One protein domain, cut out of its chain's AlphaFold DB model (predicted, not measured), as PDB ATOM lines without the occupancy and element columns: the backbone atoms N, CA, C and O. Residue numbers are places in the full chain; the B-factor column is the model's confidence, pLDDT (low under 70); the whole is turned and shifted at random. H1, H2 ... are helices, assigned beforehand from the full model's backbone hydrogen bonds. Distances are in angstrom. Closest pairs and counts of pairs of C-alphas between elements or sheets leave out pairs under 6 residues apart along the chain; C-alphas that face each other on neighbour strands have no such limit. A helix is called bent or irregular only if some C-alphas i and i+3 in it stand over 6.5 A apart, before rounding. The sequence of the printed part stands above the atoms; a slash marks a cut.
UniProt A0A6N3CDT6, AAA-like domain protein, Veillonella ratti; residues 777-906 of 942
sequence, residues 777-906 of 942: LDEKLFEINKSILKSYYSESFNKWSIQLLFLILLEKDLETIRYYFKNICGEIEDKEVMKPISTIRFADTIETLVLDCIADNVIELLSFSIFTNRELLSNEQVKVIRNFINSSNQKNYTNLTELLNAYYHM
ATOM      1  N   LEU A 777      56.554   5.976 -53.394       87.38
ATOM      2  CA  LEU A 777      56.624   5.008 -52.297       87.38
ATOM      3  C   LEU A 777      55.323   4.929 -51.485       87.38
ATOM      4  O   LEU A 777      54.820   3.830 -51.279       87.38
ATOM      5  N   ASP A 778      54.769   6.063 -51.052       85.50
ATOM      6  CA  ASP A 778      53.598   6.083 -50.163       85.50
ATOM      7  C   ASP A 778      52.353   5.473 -50.832       85.50
ATOM      8  O   ASP A 778      51.734   4.568 -50.275       85.50
ATOM      9  N   GLU A 779      52.042   5.886 -52.067       86.50
ATOM     10  CA  GLU A 779      50.915   5.358 -52.856       86.50
ATOM     11  C   GLU A 779      51.079   3.859 -53.145       86.50
ATOM     12  O   GLU A 779      50.146   3.066 -53.005       86.50
ATOM     13  N   LYS A 780      52.298   3.435 -53.483       88.69
ATOM     14  CA  LYS A 780      52.616   2.029 -53.742       88.69
ATOM     15  C   LYS A 780      52.460   1.165 -52.492       88.69
ATOM     16  O   LYS A 780      51.865   0.091 -52.567       88.69
ATOM     17  N   LEU A 781      52.968   1.617 -51.342       86.81
ATOM     18  CA  LEU A 781      52.807   0.899 -50.075       86.81
ATOM     19  C   LEU A 781      51.335   0.833 -49.651       86.81
ATOM     20  O   LEU A 781      50.897  -0.217 -49.176       86.81
ATOM     21  N   PHE A 782      50.566   1.904 -49.873       86.69
ATOM     22  CA  PHE A 782      49.121   1.915 -49.643       86.69
ATOM     23  C   PHE A 782      48.418   0.825 -50.467       86.69
ATOM     24  O   PHE A 782      47.722  -0.024 -49.907       86.69
ATOM     25  N   GLU A 783      48.678   0.764 -51.774       87.50
ATOM     26  CA  GLU A 783      48.078  -0.233 -52.670       87.50
ATOM     27  C   GLU A 783      48.501  -1.678 -52.356       87.50
ATOM     28  O   GLU A 783      47.690  -2.607 -52.465       87.50
ATOM     29  N   ILE A 784      49.750  -1.892 -51.930       88.19
ATOM     30  CA  ILE A 784      50.233  -3.202 -51.464       88.19
ATOM     31  C   ILE A 784      49.476  -3.629 -50.207       88.19
ATOM     32  O   ILE A 784      48.907  -4.722 -50.173       88.19
ATOM     33  N   ASN A 785      49.414  -2.761 -49.196       86.25
ATOM     34  CA  ASN A 785      48.722  -3.049 -47.940       86.25
ATOM     35  C   ASN A 785      47.223  -3.304 -48.162       86.25
ATOM     36  O   ASN A 785      46.655  -4.238 -47.587       86.25
ATOM     37  N   LYS A 786      46.599  -2.540 -49.065       86.62
ATOM     38  CA  LYS A 786      45.206  -2.715 -49.487       86.62
ATOM     39  C   LYS A 786      44.978  -4.087 -50.123       86.62
ATOM     40  O   LYS A 786      44.037  -4.792 -49.761       86.62
ATOM     41  N   SER A 787      45.866  -4.506 -51.027       88.00
ATOM     42  CA  SER A 787      45.802  -5.834 -51.649       88.00
ATOM     43  C   SER A 787      45.982  -6.966 -50.634       88.00
ATOM     44  O   SER A 787      45.298  -7.986 -50.742       88.00
ATOM     45  N   ILE A 788      46.871  -6.799 -49.647       85.25
ATOM     46  CA  ILE A 788      47.074  -7.783 -48.575       85.25
ATOM     47  C   ILE A 788      45.784  -7.936 -47.763       85.25
ATOM     48  O   ILE A 788      45.304  -9.057 -47.598       85.25
ATOM     49  N   LEU A 789      45.176  -6.832 -47.310       85.25
ATOM     50  CA  LEU A 789      43.928  -6.903 -46.544       85.25
ATOM     51  C   LEU A 789      42.802  -7.584 -47.319       85.25
ATOM     52  O   LEU A 789      42.141  -8.470 -46.771       85.25
ATOM     53  N   LYS A 790      42.597  -7.206 -48.586       84.62
ATOM     54  CA  LYS A 790      41.564  -7.822 -49.428       84.62
ATOM     55  C   LYS A 790      41.765  -9.328 -49.578       84.62
ATOM     56  O   LYS A 790      40.791 -10.068 -49.508       84.62
ATOM     57  N   SER A 791      43.011  -9.790 -49.709       82.81
ATOM     58  CA  SER A 791      43.318 -11.219 -49.829       82.81
ATOM     59  C   SER A 791      42.992 -12.023 -48.563       82.81
ATOM     60  O   SER A 791      42.617 -13.187 -48.683       82.81
ATOM     61  N   TYR A 792      43.140 -11.444 -47.366       81.00
ATOM     62  CA  TYR A 792      42.878 -12.149 -46.101       81.00
ATOM     63  C   TYR A 792      41.422 -12.057 -45.630       81.00
ATOM     64  O   TYR A 792      40.952 -12.960 -44.938       81.00
ATOM     65  N   TYR A 793      40.721 -10.972 -45.969       83.00
ATOM     66  CA  TYR A 793      39.401 -10.644 -45.418       83.00
ATOM     67  C   TYR A 793      38.324 -10.437 -46.488       83.00
ATOM     68  O   TYR A 793      37.351  -9.737 -46.221       83.00
ATOM     69  N   SER A 794      38.457 -11.020 -47.682       82.50
ATOM     70  CA  SER A 794      37.491 -10.845 -48.781       82.50
ATOM     71  C   SER A 794      36.038 -11.110 -48.355       82.50
ATOM     72  O   SER A 794      35.179 -10.242 -48.521       82.50
ATOM     73  N   GLU A 795      35.765 -12.253 -47.715       84.00
ATOM     74  CA  GLU A 795      34.428 -12.598 -47.201       84.00
ATOM     75  C   GLU A 795      33.930 -11.597 -46.147       84.00
ATOM     76  O   GLU A 795      32.772 -11.170 -46.176       84.00
ATOM     77  N   SER A 796      34.809 -11.183 -45.227       87.94
ATOM     78  CA  SER A 796      34.474 -10.208 -44.186       87.94
ATOM     79  C   SER A 796      34.164  -8.836 -44.773       87.94
ATOM     80  O   SER A 796      33.174  -8.227 -44.379       87.94
ATOM     81  N   PHE A 797      34.959  -8.356 -45.733       90.12
ATOM     82  CA  PHE A 797      34.724  -7.076 -46.396       90.12
ATOM     83  C   PHE A 797      33.407  -7.064 -47.158       90.12
ATOM     84  O   PHE A 797      32.681  -6.072 -47.077       90.12
ATOM     85  N   ASN A 798      33.063  -8.160 -47.836       88.50
ATOM     86  CA  ASN A 798      31.770  -8.282 -48.497       88.50
ATOM     87  C   ASN A 798      30.629  -8.200 -47.467       88.50
ATOM     88  O   ASN A 798      29.753  -7.338 -47.567       88.50
ATOM     89  N   LYS A 799      30.705  -8.993 -46.388       89.06
ATOM     90  CA  LYS A 799      29.725  -8.954 -45.288       89.06
ATOM     91  C   LYS A 799      29.585  -7.556 -44.681       89.06
ATOM     92  O   LYS A 799      28.463  -7.081 -44.499       89.06
ATOM     93  N   TRP A 800      30.698  -6.899 -44.366       92.25
ATOM     94  CA  TRP A 800      30.685  -5.573 -43.757       92.25
ATOM     95  C   TRP A 800      30.122  -4.505 -44.697       92.25
ATOM     96  O   TRP A 800      29.383  -3.619 -44.277       92.25
ATOM     97  N   SER A 801      30.410  -4.615 -45.992       93.69
ATOM     98  CA  SER A 801      29.902  -3.682 -47.001       93.69
ATOM     99  C   SER A 801      28.397  -3.844 -47.220       93.69
ATOM    100  O   SER A 801      27.686  -2.844 -47.323       93.69
ATOM    101  N   ILE A 802      27.885  -5.081 -47.201       90.75
ATOM    102  CA  ILE A 802      26.441  -5.367 -47.224       90.75
ATOM    103  C   ILE A 802      25.752  -4.750 -46.001       90.75
ATOM    104  O   ILE A 802      24.749  -4.051 -46.137       90.75
ATOM    105  N   GLN A 803      26.300  -4.973 -44.802       90.19
ATOM    106  CA  GLN A 803      25.766  -4.402 -43.562       90.19
ATOM    107  C   GLN A 803      25.776  -2.868 -43.591       90.19
ATOM    108  O   GLN A 803      24.771  -2.244 -43.252       90.19
ATOM    109  N   LEU A 804      26.871  -2.255 -44.053       92.81
ATOM    110  CA  LEU A 804      26.966  -0.806 -44.215       92.81
ATOM    111  C   LEU A 804      25.900  -0.263 -45.172       92.81
ATOM    112  O   LEU A 804      25.243   0.727 -44.852       92.81
ATOM    113  N   LEU A 805      25.697  -0.915 -46.322       91.94
ATOM    114  CA  LEU A 805      24.654  -0.536 -47.273       91.94
ATOM    115  C   LEU A 805      23.269  -0.585 -46.626       91.94
ATOM    116  O   LEU A 805      22.510   0.371 -46.767       91.94
ATOM    117  N   PHE A 806      22.949  -1.624 -45.849       90.44
ATOM    118  CA  PHE A 806      21.684  -1.672 -45.112       90.44
ATOM    119  C   PHE A 806      21.562  -0.570 -44.053       90.44
ATOM    120  O   PHE A 806      20.496   0.035 -43.944       90.44
ATOM    121  N   LEU A 807      22.629  -0.249 -43.313       90.75
ATOM    122  CA  LEU A 807      22.614   0.865 -42.355       90.75
ATOM    123  C   LEU A 807      22.304   2.204 -43.043       90.75
ATOM    124  O   LEU A 807      21.522   2.998 -42.514       90.75
ATOM    125  N   ILE A 808      22.873   2.429 -44.232       91.00
ATOM    126  CA  ILE A 808      22.631   3.632 -45.041       91.00
ATOM    127  C   ILE A 808      21.207   3.625 -45.614       91.00
ATOM    128  O   ILE A 808      20.500   4.625 -45.501       91.00
ATOM    129  N   LEU A 809      20.753   2.505 -46.188       89.81
ATOM    130  CA  LEU A 809      19.422   2.395 -46.795       89.81
ATOM    131  C   LEU A 809      18.289   2.515 -45.763       89.81
ATOM    132  O   LEU A 809      17.221   3.046 -46.061       89.81
ATOM    133  N   LEU A 810      18.524   2.061 -44.529       88.12
ATOM    134  CA  LEU A 810      17.597   2.221 -43.406       88.12
ATOM    135  C   LEU A 810      17.656   3.618 -42.763       88.12
ATOM    136  O   LEU A 810      16.929   3.864 -41.796       88.12
ATOM    137  N   GLU A 811      18.486   4.518 -43.297       85.38
ATOM    138  CA  GLU A 811      18.685   5.895 -42.828       85.38
ATOM    139  C   GLU A 811      19.050   5.962 -41.336       85.38
ATOM    140  O   GLU A 811      18.499   6.765 -40.576       85.38
ATOM    141  N   LYS A 812      19.964   5.090 -40.883       88.69
ATOM    142  CA  LYS A 812      20.494   5.160 -39.512       88.69
ATOM    143  C   LYS A 812      21.260   6.469 -39.299       88.69
ATOM    144  O   LYS A 812      21.717   7.111 -40.244       88.69
ATOM    145  N   ASP A 813      21.367   6.907 -38.050       88.56
ATOM    146  CA  ASP A 813      22.082   8.137 -37.719       88.56
ATOM    147  C   ASP A 813      23.601   7.987 -37.927       88.56
ATOM    148  O   ASP A 813      24.162   6.888 -37.895       88.56
ATOM    149  N   LEU A 814      24.280   9.119 -38.137       90.12
ATOM    150  CA  LEU A 814      25.710   9.148 -38.444       90.12
ATOM    151  C   LEU A 814      26.579   8.576 -37.309       90.12
ATOM    152  O   LEU A 814      27.635   8.014 -37.592       90.12
ATOM    153  N   GLU A 815      26.157   8.690 -36.045       90.00
ATOM    154  CA  GLU A 815      26.904   8.133 -34.908       90.00
ATOM    155  C   GLU A 815      26.870   6.602 -34.916       90.00
ATOM    156  O   GLU A 815      27.908   5.972 -34.708       90.00
ATOM    157  N   THR A 816      25.733   5.995 -35.271       89.94
ATOM    158  CA  THR A 816      25.640   4.541 -35.493       89.94
ATOM    159  C   THR A 816      26.605   4.069 -36.587       89.94
ATOM    160  O   THR A 816      27.308   3.075 -36.400       89.94
ATOM    161  N   ILE A 817      26.697   4.789 -37.712       90.56
ATOM    162  CA  ILE A 817      27.612   4.429 -38.812       90.56
ATOM    163  C   ILE A 817      29.082   4.607 -38.395       90.56
ATOM    164  O   ILE A 817      29.914   3.744 -38.667       90.56
ATOM    165  N   ARG A 818      29.417   5.687 -37.678       90.56
ATOM    166  CA  ARG A 818      30.773   5.901 -37.136       90.56
ATOM    167  C   ARG A 818      31.172   4.816 -36.142       90.56
ATOM    168  O   ARG A 818      32.306   4.342 -36.168       90.56
ATOM    169  N   TYR A 819      30.243   4.407 -35.280       90.50
ATOM    170  CA  TYR A 819      30.453   3.294 -34.362       90.50
ATOM    171  C   TYR A 819      30.691   1.982 -35.119       90.50
ATOM    172  O   TYR A 819      31.595   1.227 -34.767       90.50
ATOM    173  N   TYR A 820      29.945   1.750 -36.203       90.88
ATOM    174  CA  TYR A 820      30.134   0.594 -37.074       90.88
ATOM    175  C   TYR A 820      31.531   0.560 -37.715       90.88
ATOM    176  O   TYR A 820      32.220  -0.454 -37.610       90.88
ATOM    177  N   PHE A 821      32.002   1.679 -38.282       90.88
ATOM    178  CA  PHE A 821      33.370   1.783 -38.804       90.88
ATOM    179  C   PHE A 821      34.427   1.507 -37.733       90.88
ATOM    180  O   PHE A 821      35.342   0.715 -37.960       90.88
ATOM    181  N   LYS A 822      34.266   2.087 -36.538       88.75
ATOM    182  CA  LYS A 822      35.183   1.857 -35.415       88.75
ATOM    183  C   LYS A 822      35.236   0.383 -34.998       88.75
ATOM    184  O   LYS A 822      36.317  -0.115 -34.698       88.75
ATOM    185  N   ASN A 823      34.098  -0.309 -34.996       88.75
ATOM    186  CA  ASN A 823      34.042  -1.736 -34.676       88.75
ATOM    187  C   ASN A 823      34.764  -2.587 -35.723       88.75
ATOM    188  O   ASN A 823      35.534  -3.462 -35.342       88.75
ATOM    189  N   ILE A 824      34.573  -2.311 -37.020       88.25
ATOM    190  CA  ILE A 824      35.283  -3.038 -38.085       88.25
ATOM    191  C   ILE A 824      36.795  -2.841 -37.959       88.25
ATOM    192  O   ILE A 824      37.549  -3.813 -38.013       88.25
ATOM    193  N   CYS A 825      37.240  -1.598 -37.756       86.12
ATOM    194  CA  CYS A 825      38.657  -1.301 -37.556       86.12
ATOM    195  C   CYS A 825      39.214  -2.047 -36.333       86.12
ATOM    196  O   CYS A 825      40.256  -2.690 -36.447       86.12
ATOM    197  N   GLY A 826      38.486  -2.057 -35.209       83.00
ATOM    198  CA  GLY A 826      38.863  -2.821 -34.014       83.00
ATOM    199  C   GLY A 826      38.955  -4.334 -34.257       83.00
ATOM    200  O   GLY A 826      39.922  -4.967 -33.845       83.00
ATOM    201  N   GLU A 827      38.006  -4.921 -34.999       83.00
ATOM    202  CA  GLU A 827      38.028  -6.352 -35.352       83.00
ATOM    203  C   GLU A 827      39.243  -6.762 -36.203       83.00
ATOM    204  O   GLU A 827      39.633  -7.935 -36.195       83.00
ATOM    205  N   ILE A 828      39.811  -5.833 -36.976       80.94
ATOM    206  CA  ILE A 828      41.015  -6.063 -37.784       80.94
ATOM    207  C   ILE A 828      42.274  -5.836 -36.943       80.94
ATOM    208  O   ILE A 828      43.198  -6.647 -37.017       80.94
ATOM    209  N   GLU A 829      42.297  -4.787 -36.115       75.69
ATOM    210  CA  GLU A 829      43.412  -4.474 -35.211       75.69
ATOM    211  C   GLU A 829      43.702  -5.608 -34.213       75.69
ATOM    212  O   GLU A 829      44.869  -5.897 -33.939       75.69
ATOM    213  N   ASP A 830      42.667  -6.311 -33.741       67.25
ATOM    214  CA  ASP A 830      42.799  -7.411 -32.777       67.25
ATOM    215  C   ASP A 830      43.327  -8.735 -33.383       67.25
ATOM    216  O   ASP A 830      43.632  -9.682 -32.649       67.25
ATOM    217  N   LYS A 831      43.456  -8.853 -34.715       66.56
ATOM    218  CA  LYS A 831      43.833 -10.115 -35.390       66.56
ATOM    219  C   LYS A 831      45.332 -10.218 -35.702       66.56
ATOM    220  O   LYS A 831      45.993  -9.261 -36.093       66.56
ATOM    221  N   GLU A 832      45.871 -11.444 -35.648       59.78
ATOM    222  CA  GLU A 832      47.297 -11.743 -35.904       59.78
ATOM    223  C   GLU A 832      47.819 -11.322 -37.295       59.78
ATOM    224  O   GLU A 832      49.030 -11.184 -37.478       59.78
ATOM    225  N   VAL A 833      46.929 -11.080 -38.265       59.75
ATOM    226  CA  VAL A 833      47.256 -10.649 -39.639       59.75
ATOM    227  C   VAL A 833      47.869  -9.239 -39.679       59.75
ATOM    228  O   VAL A 833      48.559  -8.896 -40.636       59.75
ATOM    229  N   MET A 834      47.744  -8.450 -38.606       63.00
ATOM    230  CA  MET A 834      48.432  -7.158 -38.484       63.00
ATOM    231  C   MET A 834      49.956  -7.292 -38.348       63.00
ATOM    232  O   MET A 834      50.679  -6.331 -38.608       63.00
ATOM    233  N   LYS A 835      50.486  -8.475 -37.998       64.19
ATOM    234  CA  LYS A 835      51.938  -8.705 -37.883       64.19
ATOM    235  C   LYS A 835      52.679  -8.482 -39.217       64.19
ATOM    236  O   LYS A 835      53.592  -7.667 -39.221       64.19
ATOM    237  N   PRO A 836      52.301  -9.110 -40.351       57.06
ATOM    238  CA  PRO A 836      52.941  -8.841 -41.644       57.06
ATOM    239  C   PRO A 836      52.699  -7.422 -42.188       57.06
ATOM    240  O   PRO A 836      53.613  -6.849 -42.780       57.06
ATOM    241  N   ILE A 837      51.522  -6.827 -41.957       61.22
ATOM    242  CA  ILE A 837      51.206  -5.466 -42.433       61.22
ATOM    243  C   ILE A 837      51.971  -4.403 -41.625       61.22
ATOM    244  O   ILE A 837      52.490  -3.457 -42.200       61.22
ATOM    245  N   SER A 838      52.148  -4.588 -40.311       53.41
ATOM    246  CA  SER A 838      52.918  -3.666 -39.451       53.41
ATOM    247  C   SER A 838      54.420  -3.611 -39.748       53.41
ATOM    248  O   SER A 838      55.085  -2.651 -39.361       53.41
ATOM    249  N   THR A 839      54.956  -4.600 -40.469       50.91
ATOM    250  CA  THR A 839      56.323  -4.575 -41.016       50.91
ATOM    251  C   THR A 839      56.477  -3.653 -42.228       50.91
ATOM    252  O   THR A 839      57.591  -3.206 -42.506       50.91
ATOM    253  N   ILE A 840      55.391  -3.361 -42.951       57.62
ATOM    254  CA  ILE A 840      55.386  -2.447 -44.093       57.62
ATOM    255  C   ILE A 840      55.048  -1.055 -43.557       57.62
ATOM    256  O   ILE A 840      54.055  -0.860 -42.862       57.62
ATOM    257  N   ARG A 841      55.909  -0.072 -43.830       55.31
ATOM    258  CA  ARG A 841      55.754   1.301 -43.336       55.31
ATOM    259  C   ARG A 841      54.371   1.843 -43.733       55.31
ATOM    260  O   ARG A 841      54.052   1.894 -44.915       55.31
ATOM    261  N   PHE A 842      53.567   2.247 -42.756       57.91
ATOM    262  CA  PHE A 842      52.293   2.918 -43.004       57.91
ATOM    263  C   PHE A 842      52.546   4.398 -43.314       57.91
ATOM    264  O   PHE A 842      53.093   5.110 -42.471       57.91
ATOM    265  N   ALA A 843      52.169   4.851 -44.511       50.31
ATOM    266  CA  ALA A 843      52.026   6.279 -44.800       50.31
ATOM    267  C   ALA A 843      50.722   6.835 -44.188       50.31
ATOM    268  O   ALA A 843      50.719   7.945 -43.661       50.31
ATOM    269  N   ASP A 844      49.665   6.010 -44.158       62.78
ATOM    270  CA  ASP A 844      48.322   6.352 -43.677       62.78
ATOM    271  C   ASP A 844      47.861   5.485 -42.489       62.78
ATOM    272  O   ASP A 844      48.440   4.441 -42.187       62.78
ATOM    273  N   THR A 845      46.799   5.896 -41.788       73.44
ATOM    274  CA  THR A 845      46.260   5.130 -40.649       73.44
ATOM    275  C   THR A 845      45.565   3.845 -41.116       73.44
ATOM    276  O   THR A 845      44.927   3.824 -42.164       73.44
ATOM    277  N   ILE A 846      45.623   2.773 -40.315       78.00
ATOM    278  CA  ILE A 846      44.927   1.494 -40.591       78.00
ATOM    279  C   ILE A 846      43.448   1.729 -40.919       78.00
ATOM    280  O   ILE A 846      42.918   1.139 -41.856       78.00
ATOM    281  N   GLU A 847      42.816   2.651 -40.192       85.00
ATOM    282  CA  GLU A 847      41.446   3.093 -40.428       85.00
ATOM    283  C   GLU A 847      41.215   3.536 -41.880       85.00
ATOM    284  O   GLU A 847      40.302   3.027 -42.521       85.00
ATOM    285  N   THR A 848      42.058   4.409 -42.444       87.50
ATOM    286  CA  THR A 848      41.893   4.863 -43.842       87.50
ATOM    287  C   THR A 848      41.958   3.715 -44.842       87.50
ATOM    288  O   THR A 848      41.176   3.668 -45.786       87.50
ATOM    289  N   LEU A 849      42.849   2.753 -44.612       86.69
ATOM    290  CA  LEU A 849      43.068   1.636 -45.518       86.69
ATOM    291  C   LEU A 849      41.922   0.609 -45.450       86.69
ATOM    292  O   LEU A 849      41.483   0.094 -46.481       86.69
ATOM    293  N   VAL A 850      41.388   0.357 -44.251       88.88
ATOM    294  CA  VAL A 850      40.182  -0.465 -44.043       88.88
ATOM    295  C   VAL A 850      38.962   0.197 -44.680       88.88
ATOM    296  O   VAL A 850      38.216  -0.462 -45.407       88.88
ATOM    297  N   LEU A 851      38.775   1.498 -44.451       91.06
ATOM    298  CA  LEU A 851      37.667   2.269 -45.013       91.06
ATOM    299  C   LEU A 851      37.719   2.316 -46.543       91.06
ATOM    300  O   LEU A 851      36.685   2.133 -47.182       91.06
ATOM    301  N   ASP A 852      38.900   2.456 -47.147       91.56
ATOM    302  CA  ASP A 852      39.029   2.442 -48.607       91.56
ATOM    303  C   ASP A 852      38.767   1.043 -49.208       91.56
ATOM    304  O   ASP A 852      38.161   0.923 -50.275       91.56
ATOM    305  N   CYS A 853      39.113  -0.040 -48.493       91.19
ATOM    306  CA  CYS A 853      38.698  -1.400 -48.871       91.19
ATOM    307  C   CYS A 853      37.173  -1.578 -48.825       91.19
ATOM    308  O   CYS A 853      36.604  -2.215 -49.716       91.19
ATOM    309  N   ILE A 854      36.509  -1.026 -47.803       93.00
ATOM    310  CA  ILE A 854      35.042  -1.031 -47.701       93.00
ATOM    311  C   ILE A 854      34.439  -0.200 -48.833       93.00
ATOM    312  O   ILE A 854      33.490  -0.646 -49.468       93.00
ATOM    313  N   ALA A 855      35.006   0.971 -49.134       93.88
ATOM    314  CA  ALA A 855      34.541   1.810 -50.230       93.88
ATOM    315  C   ALA A 855      34.584   1.068 -51.569       93.88
ATOM    316  O   ALA A 855      33.575   1.048 -52.272       93.88
ATOM    317  N   ASP A 856      35.694   0.394 -51.881       92.50
ATOM    318  CA  ASP A 856      35.807  -0.434 -53.086       92.50
ATOM    319  C   ASP A 856      34.726  -1.522 -53.157       92.50
ATOM    320  O   ASP A 856      34.117  -1.697 -54.210       92.50
ATOM    321  N   ASN A 857      34.466  -2.231 -52.052       92.44
ATOM    322  CA  ASN A 857      33.448  -3.287 -52.009       92.44
ATOM    323  C   ASN A 857      32.024  -2.724 -52.121       92.44
ATOM    324  O   ASN A 857      31.181  -3.307 -52.793       92.44
ATOM    325  N   VAL A 858      31.733  -1.579 -51.499       93.94
ATOM    326  CA  VAL A 858      30.439  -0.892 -51.650       93.94
ATOM    327  C   VAL A 858      30.223  -0.467 -53.101       93.94
ATOM    328  O   VAL A 858      29.134  -0.665 -53.642       93.94
ATOM    329  N   ILE A 859      31.252   0.092 -53.746       94.06
ATOM    330  CA  ILE A 859      31.202   0.471 -55.163       94.06
ATOM    331  C   ILE A 859      30.987  -0.771 -56.033       94.06
ATOM    332  O   ILE A 859      30.143  -0.734 -56.929       94.06
ATOM    333  N   GLU A 860      31.694  -1.869 -55.758       92.31
ATOM    334  CA  GLU A 860      31.508  -3.145 -56.451       92.31
ATOM    335  C   GLU A 860      30.067  -3.653 -56.314       92.31
ATOM    336  O   GLU A 860      29.421  -3.924 -57.326       92.31
ATOM    337  N   LEU A 861      29.520  -3.688 -55.094       91.44
ATOM    338  CA  LEU A 861      28.144  -4.120 -54.835       91.44
ATOM    339  C   LEU A 861      27.120  -3.243 -55.569       91.44
ATOM    340  O   LEU A 861      26.174  -3.760 -56.166       91.44
ATOM    341  N   LEU A 862      27.293  -1.922 -55.563       91.19
ATOM    342  CA  LEU A 862      26.384  -1.013 -56.269       91.19
ATOM    343  C   LEU A 862      26.506  -1.119 -57.795       91.19
ATOM    344  O   LEU A 862      25.514  -0.909 -58.496       91.19
ATOM    345  N   SER A 863      27.693  -1.460 -58.299       88.25
ATOM    346  CA  SER A 863      27.955  -1.616 -59.735       88.25
ATOM    347  C   SER A 863      27.434  -2.954 -60.260       88.25
ATOM    348  O   SER A 863      26.809  -2.997 -61.317       88.25
ATOM    349  N   PHE A 864      27.655  -4.043 -59.518       83.88
ATOM    350  CA  PHE A 864      27.285  -5.393 -59.929       83.88
ATOM    351  C   PHE A 864      26.985  -6.307 -58.726       83.88
ATOM    352  O   PHE A 864      27.825  -7.075 -58.264       83.88
ATOM    353  N   SER A 865      25.755  -6.241 -58.214       85.50
ATOM    354  CA  SER A 865      25.197  -7.208 -57.257       85.50
ATOM    355  C   SER A 865      23.673  -7.044 -57.166       85.50
ATOM    356  O   SER A 865      23.072  -6.336 -57.971       85.50
ATOM    357  N   ILE A 866      23.042  -7.627 -56.144       85.06
ATOM    358  CA  ILE A 866      21.635  -7.376 -55.803       85.06
ATOM    359  C   ILE A 866      21.322  -5.899 -55.484       85.06
ATOM    360  O   ILE A 866      20.168  -5.490 -55.563       85.06
ATOM    361  N   PHE A 867      22.337  -5.092 -55.156       88.25
ATOM    362  CA  PHE A 867      22.196  -3.660 -54.879       88.25
ATOM    363  C   PHE A 867      22.235  -2.778 -56.141       88.25
ATOM    364  O   PHE A 867      22.058  -1.566 -56.028       88.25
ATOM    365  N   THR A 868      22.468  -3.329 -57.337       85.75
ATOM    366  CA  THR A 868      22.529  -2.526 -58.572       85.75
ATOM    367  C   THR A 868      21.152  -2.009 -59.000       85.75
ATOM    368  O   THR A 868      20.158  -2.729 -58.906       85.75
ATOM    369  N   ASN A 869      21.092  -0.793 -59.557       82.94
ATOM    370  CA  ASN A 869      19.899  -0.289 -60.251       82.94
ATOM    371  C   ASN A 869      19.962  -0.502 -61.779       82.94
ATOM    372  O   ASN A 869      19.274   0.164 -62.546       82.94
ATOM    373  N   ARG A 870      20.791  -1.449 -62.241       80.56
ATOM    374  CA  ARG A 870      21.032  -1.727 -63.669       80.56
ATOM    375  C   ARG A 870      21.649  -0.551 -64.443       80.56
ATOM    376  O   ARG A 870      21.481  -0.446 -65.660       80.56
ATOM    377  N   GLU A 871      22.408   0.288 -63.748       82.56
ATOM    378  CA  GLU A 871      23.210   1.365 -64.324       82.56
ATOM    379  C   GLU A 871      24.618   1.339 -63.716       82.56
ATOM    380  O   GLU A 871      24.793   0.986 -62.550       82.56
ATOM    381  N   LEU A 872      25.631   1.693 -64.511       85.38
ATOM    382  CA  LEU A 872      26.997   1.870 -64.013       85.38
ATOM    383  C   LEU A 872      27.097   3.180 -63.235       85.38
ATOM    384  O   LEU A 872      26.622   4.221 -63.688       85.38
ATOM    385  N   LEU A 873      27.777   3.137 -62.091       89.06
ATOM    386  CA  LEU A 873      28.087   4.344 -61.337       89.06
ATOM    387  C   LEU A 873      29.094   5.206 -62.104       89.06
ATOM    388  O   LEU A 873      30.158   4.721 -62.500       89.06
ATOM    389  N   SER A 874      28.786   6.493 -62.250       90.06
ATOM    390  CA  SER A 874      29.692   7.466 -62.857       90.06
ATOM    391  C   SER A 874      30.865   7.806 -61.932       90.06
ATOM    392  O   SER A 874      30.773   7.693 -60.705       90.06
ATOM    393  N   ASN A 875      31.960   8.310 -62.506       91.25
ATOM    394  CA  ASN A 875      33.155   8.687 -61.738       91.25
ATOM    395  C   ASN A 875      32.865   9.744 -60.648       91.25
ATOM    396  O   ASN A 875      33.494   9.739 -59.592       91.25
ATOM    397  N   GLU A 876      31.889  10.634 -60.856       91.56
ATOM    398  CA  GLU A 876      31.466  11.595 -59.826       91.56
ATOM    399  C   GLU A 876      30.674  10.923 -58.697       91.56
ATOM    400  O   GLU A 876      30.861  11.259 -57.527       91.56
ATOM    401  N   GLN A 877      29.842   9.927 -59.016       92.25
ATOM    402  CA  GLN A 877      29.112   9.170 -57.999       92.25
ATOM    403  C   GLN A 877      30.064   8.351 -57.117       92.25
ATOM    404  O   GLN A 877      29.931   8.353 -55.891       92.25
ATOM    405  N   VAL A 878      31.082   7.737 -57.727       92.88
ATOM    406  CA  VAL A 878      32.165   7.038 -57.017       92.88
ATOM    407  C   VAL A 878      32.873   7.966 -56.028       92.88
ATOM    408  O   VAL A 878      33.063   7.598 -54.866       92.88
ATOM    409  N   LYS A 879      33.208   9.198 -56.442       93.69
ATOM    410  CA  LYS A 879      33.840  10.191 -55.552       93.69
ATOM    411  C   LYS A 879      32.974  10.516 -54.338       93.69
ATOM    412  O   LYS A 879      33.509  10.638 -53.240       93.69
ATOM    413  N   VAL A 880      31.656  10.649 -54.500       93.69
ATOM    414  CA  VAL A 880      30.744  10.914 -53.372       93.69
ATOM    415  C   VAL A 880      30.755   9.756 -52.370       93.69
ATOM    416  O   VAL A 880      30.860  10.007 -51.169       93.69
ATOM    417  N   ILE A 881      30.716   8.509 -52.855       93.62
ATOM    418  CA  ILE A 881      30.771   7.306 -52.007       93.62
ATOM    419  C   ILE A 881      32.094   7.256 -51.231       93.62
ATOM    420  O   ILE A 881      32.074   7.173 -50.000       93.62
ATOM    421  N   ARG A 882      33.238   7.398 -51.920       94.00
ATOM    422  CA  ARG A 882      34.564   7.419 -51.273       94.00
ATOM    423  C   ARG A 882      34.684   8.552 -50.253       94.00
ATOM    424  O   ARG A 882      35.129   8.325 -49.131       94.00
ATOM    425  N   ASN A 883      34.238   9.760 -50.599       93.00
ATOM    426  CA  ASN A 883      34.297  10.918 -49.704       93.00
ATOM    427  C   ASN A 883      33.473  10.716 -48.429       93.00
ATOM    428  O   ASN A 883      33.896  11.150 -47.354       93.00
ATOM    429  N   PHE A 884      32.300  10.080 -48.522       93.69
ATOM    430  CA  PHE A 884      31.514   9.742 -47.339       93.69
ATOM    431  C   PHE A 884      32.238   8.734 -46.455       93.69
ATOM    432  O   PHE A 884      32.437   9.022 -45.278       93.69
ATOM    433  N   ILE A 885      32.669   7.606 -47.019       91.56
ATOM    434  CA  ILE A 885      33.282   6.525 -46.242       91.56
ATOM    435  C   ILE A 885      34.578   7.016 -45.575       91.56
ATOM    436  O   ILE A 885      34.750   6.832 -44.373       91.56
ATOM    437  N   ASN A 886      35.409   7.779 -46.294       86.81
ATOM    438  CA  ASN A 886      36.705   8.241 -45.786       86.81
ATOM    439  C   ASN A 886      36.631   9.437 -44.819       86.81
ATOM    440  O   ASN A 886      37.584   9.675 -44.085       86.81
ATOM    441  N   SER A 887      35.549  10.231 -44.808       83.88
ATOM    442  CA  SER A 887      35.485  11.446 -43.962       83.88
ATOM    443  C   SER A 887      34.181  11.653 -43.185       83.88
ATOM    444  O   SER A 887      34.006  12.711 -42.575       83.88
ATOM    445  N   SER A 888      33.286  10.654 -43.188       83.88
ATOM    446  CA  SER A 888      32.145  10.401 -42.286       83.88
ATOM    447  C   SER A 888      31.539  11.632 -41.591       83.88
ATOM    448  O   SER A 888      31.368  11.664 -40.368       83.88
ATOM    449  N   ASN A 889      31.220  12.681 -42.353       89.19
ATOM    450  CA  ASN A 889      30.661  13.938 -41.854       89.19
ATOM    451  C   ASN A 889      29.237  14.161 -42.376       89.19
ATOM    452  O   ASN A 889      28.825  13.575 -43.378       89.19
ATOM    453  N   GLN A 890      28.491  15.040 -41.702       88.88
ATOM    454  CA  GLN A 890      27.072  15.255 -41.992       88.88
ATOM    455  C   GLN A 890      26.819  15.715 -43.435       88.88
ATOM    456  O   GLN A 890      25.841  15.298 -44.056       88.88
ATOM    457  N   LYS A 891      27.712  16.545 -43.988       90.88
ATOM    458  CA  LYS A 891      27.611  17.026 -45.369       90.88
ATOM    459  C   LYS A 891      27.731  15.866 -46.358       90.88
ATOM    460  O   LYS A 891      26.881  15.723 -47.229       90.88
ATOM    461  N   ASN A 892      28.735  15.010 -46.193       90.75
ATOM    462  CA  ASN A 892      28.946  13.872 -47.085       90.75
ATOM    463  C   ASN A 892      27.860  12.801 -46.928       90.75
ATOM    464  O   ASN A 892      27.483  12.191 -47.922       90.75
ATOM    465  N   TYR A 893      27.309  12.617 -45.722       91.12
ATOM    466  CA  TYR A 893      26.164  11.724 -45.511       91.12
ATOM    467  C   TYR A 893      24.912  12.213 -46.247       91.12
ATOM    468  O   TYR A 893      24.220  11.436 -46.904       91.12
ATOM    469  N   THR A 894      24.657  13.524 -46.198       90.25
ATOM    470  CA  THR A 894      23.540  14.143 -46.929       90.25
ATOM    471  C   THR A 894      23.741  13.989 -48.439       90.25
ATOM    472  O   THR A 894      22.854  13.504 -49.129       90.25
ATOM    473  N   ASN A 895      24.948  14.270 -48.944       92.19
ATOM    474  CA  ASN A 895      25.268  14.080 -50.361       92.19
ATOM    475  C   ASN A 895      25.113  12.617 -50.815       92.19
ATOM    476  O   ASN A 895      24.621  12.367 -51.912       92.19
ATOM    477  N   LEU A 896      25.528  11.644 -49.992       92.56
ATOM    478  CA  LEU A 896      25.394  10.222 -50.318       92.56
ATOM    479  C   LEU A 896      23.927   9.784 -50.349       92.56
ATOM    480  O   LEU A 896      23.520   9.069 -51.258       92.56
ATOM    481  N   THR A 897      23.128  10.208 -49.372       89.88
ATOM    482  CA  THR A 897      21.698   9.866 -49.322       89.88
ATOM    483  C   THR A 897      20.918  10.517 -50.461       89.88
ATOM    484  O   THR A 897      20.082   9.850 -51.071       89.88
ATOM    485  N   GLU A 898      21.213  11.768 -50.824       90.88
ATOM    486  CA  GLU A 898      20.664  12.412 -52.029       90.88
ATOM    487  C   GLU A 898      21.046  11.645 -53.300       90.88
ATOM    488  O   GLU A 898      20.187  11.360 -54.138       90.88
ATOM    489  N   LEU A 899      22.315  11.246 -53.412       92.00
ATOM    490  CA  LEU A 899      22.811  10.457 -54.533       92.00
ATOM    491  C   LEU A 899      22.129   9.093 -54.634       92.00
ATOM    492  O   LEU A 899      21.727   8.717 -55.728       92.00
ATOM    493  N   LEU A 900      21.966   8.361 -53.530       90.75
ATOM    494  CA  LEU A 900      21.318   7.046 -53.545       90.75
ATOM    495  C   LEU A 900      19.815   7.157 -53.837       90.75
ATOM    496  O   LEU A 900      19.282   6.335 -54.580       90.75
ATOM    497  N   ASN A 901      19.134   8.191 -53.329       89.25
ATOM    498  CA  ASN A 901      17.734   8.455 -53.684       89.25
ATOM    499  C   ASN A 901      17.591   8.742 -55.188       89.25
ATOM    500  O   ASN A 901      16.661   8.246 -55.829       89.25
ATOM    501  N   ALA A 902      18.522   9.511 -55.762       88.69
ATOM    502  CA  ALA A 902      18.568   9.758 -57.199       88.69
ATOM    503  C   ALA A 902      18.914   8.488 -57.991       88.69
ATOM    504  O   ALA A 902      18.288   8.243 -59.017       88.69
ATOM    505  N   TYR A 903      19.857   7.679 -57.498       88.88
ATOM    506  CA  TYR A 903      20.314   6.445 -58.136       88.88
ATOM    507  C   TYR A 903      19.209   5.396 -58.221       88.88
ATOM    508  O   TYR A 903      19.050   4.803 -59.276       88.88
ATOM    509  N   TYR A 904      18.423   5.182 -57.158       89.75
ATOM    510  CA  TYR A 904      17.355   4.171 -57.142       89.75
ATOM    511  C   TYR A 904      15.993   4.676 -57.636       89.75
ATOM    512  O   TYR A 904      15.086   3.870 -57.843       89.75
ATOM    513  N   HIS A 905      15.803   5.992 -57.780       87.81
ATOM    514  CA  HIS A 905      14.501   6.618 -58.061       87.81
ATOM    515  C   HIS A 905      13.381   6.218 -57.073       87.81
ATOM    516  O   HIS A 905      12.195   6.256 -57.407       87.81
ATOM    517  N   MET A 906      13.746   5.824 -55.849       87.44
ATOM    518  CA  MET A 906      12.846   5.330 -54.805       87.44
ATOM    519  C   MET A 906      13.334   5.771 -53.424       87.44
ATOM    520  O   MET A 906      14.504   6.101 -53.246       87.44
TER     521      MET A 906
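AT A GLANCE: This is residues 777 to 906 of the 942 residues of the protein "AAA-like domain protein" of Veillonella ratti (UniProt A0A6N3CDT6). Find H1, the longest helix: it bends sharply, and both its arms pack on H4, the core. H2 folds back along H1b; H5 packs on H4, with H6 beyond. Six named helices, H1 to H6 in order, no named strand: 130 residues, all helix, compact, radius of gyration of the C-alphas 14.9 A, spans 46 by 28 by 25 A.

IN THESE COORDINATES: From C-alpha 777 at (56.624, 5.008, -52.297), H1, residues 777 to 809, is one helix by hydrogen bonds but bent: C-alphas 792 and 795 are 8.5 A apart. Its arms are H1a, 777 to 792, 22.8 A, and H1b, 795 to 809, 21.2 A. Then find H2, 814 to 829, 22.6 A; H3, 834 to 838, 5.8 A; H4, 846 to 863, 25.8 A; H5, 875 to 887, 18.1 A; H6, 890 to 904, 21.1 A, ending at (17.355, 4.171, -57.142).

HOW THE PARTS SIT: H4, the hub, touches H1b with residues 853 to 861 alone, closest C-alphas Ser 801 and Val 858, 5.4 A. H5 and H6 form a hairpin, closest C-alphas Phe 884 and Asn 892, 4.9 A. In H1a, H1b and H2 to H6 every O i to N i+4 pair is within hydrogen-bond range.

THE WHOLE: The printed part has no cut; H4 to H5 is a long link; residues 830 to 844 are under pLDDT 70.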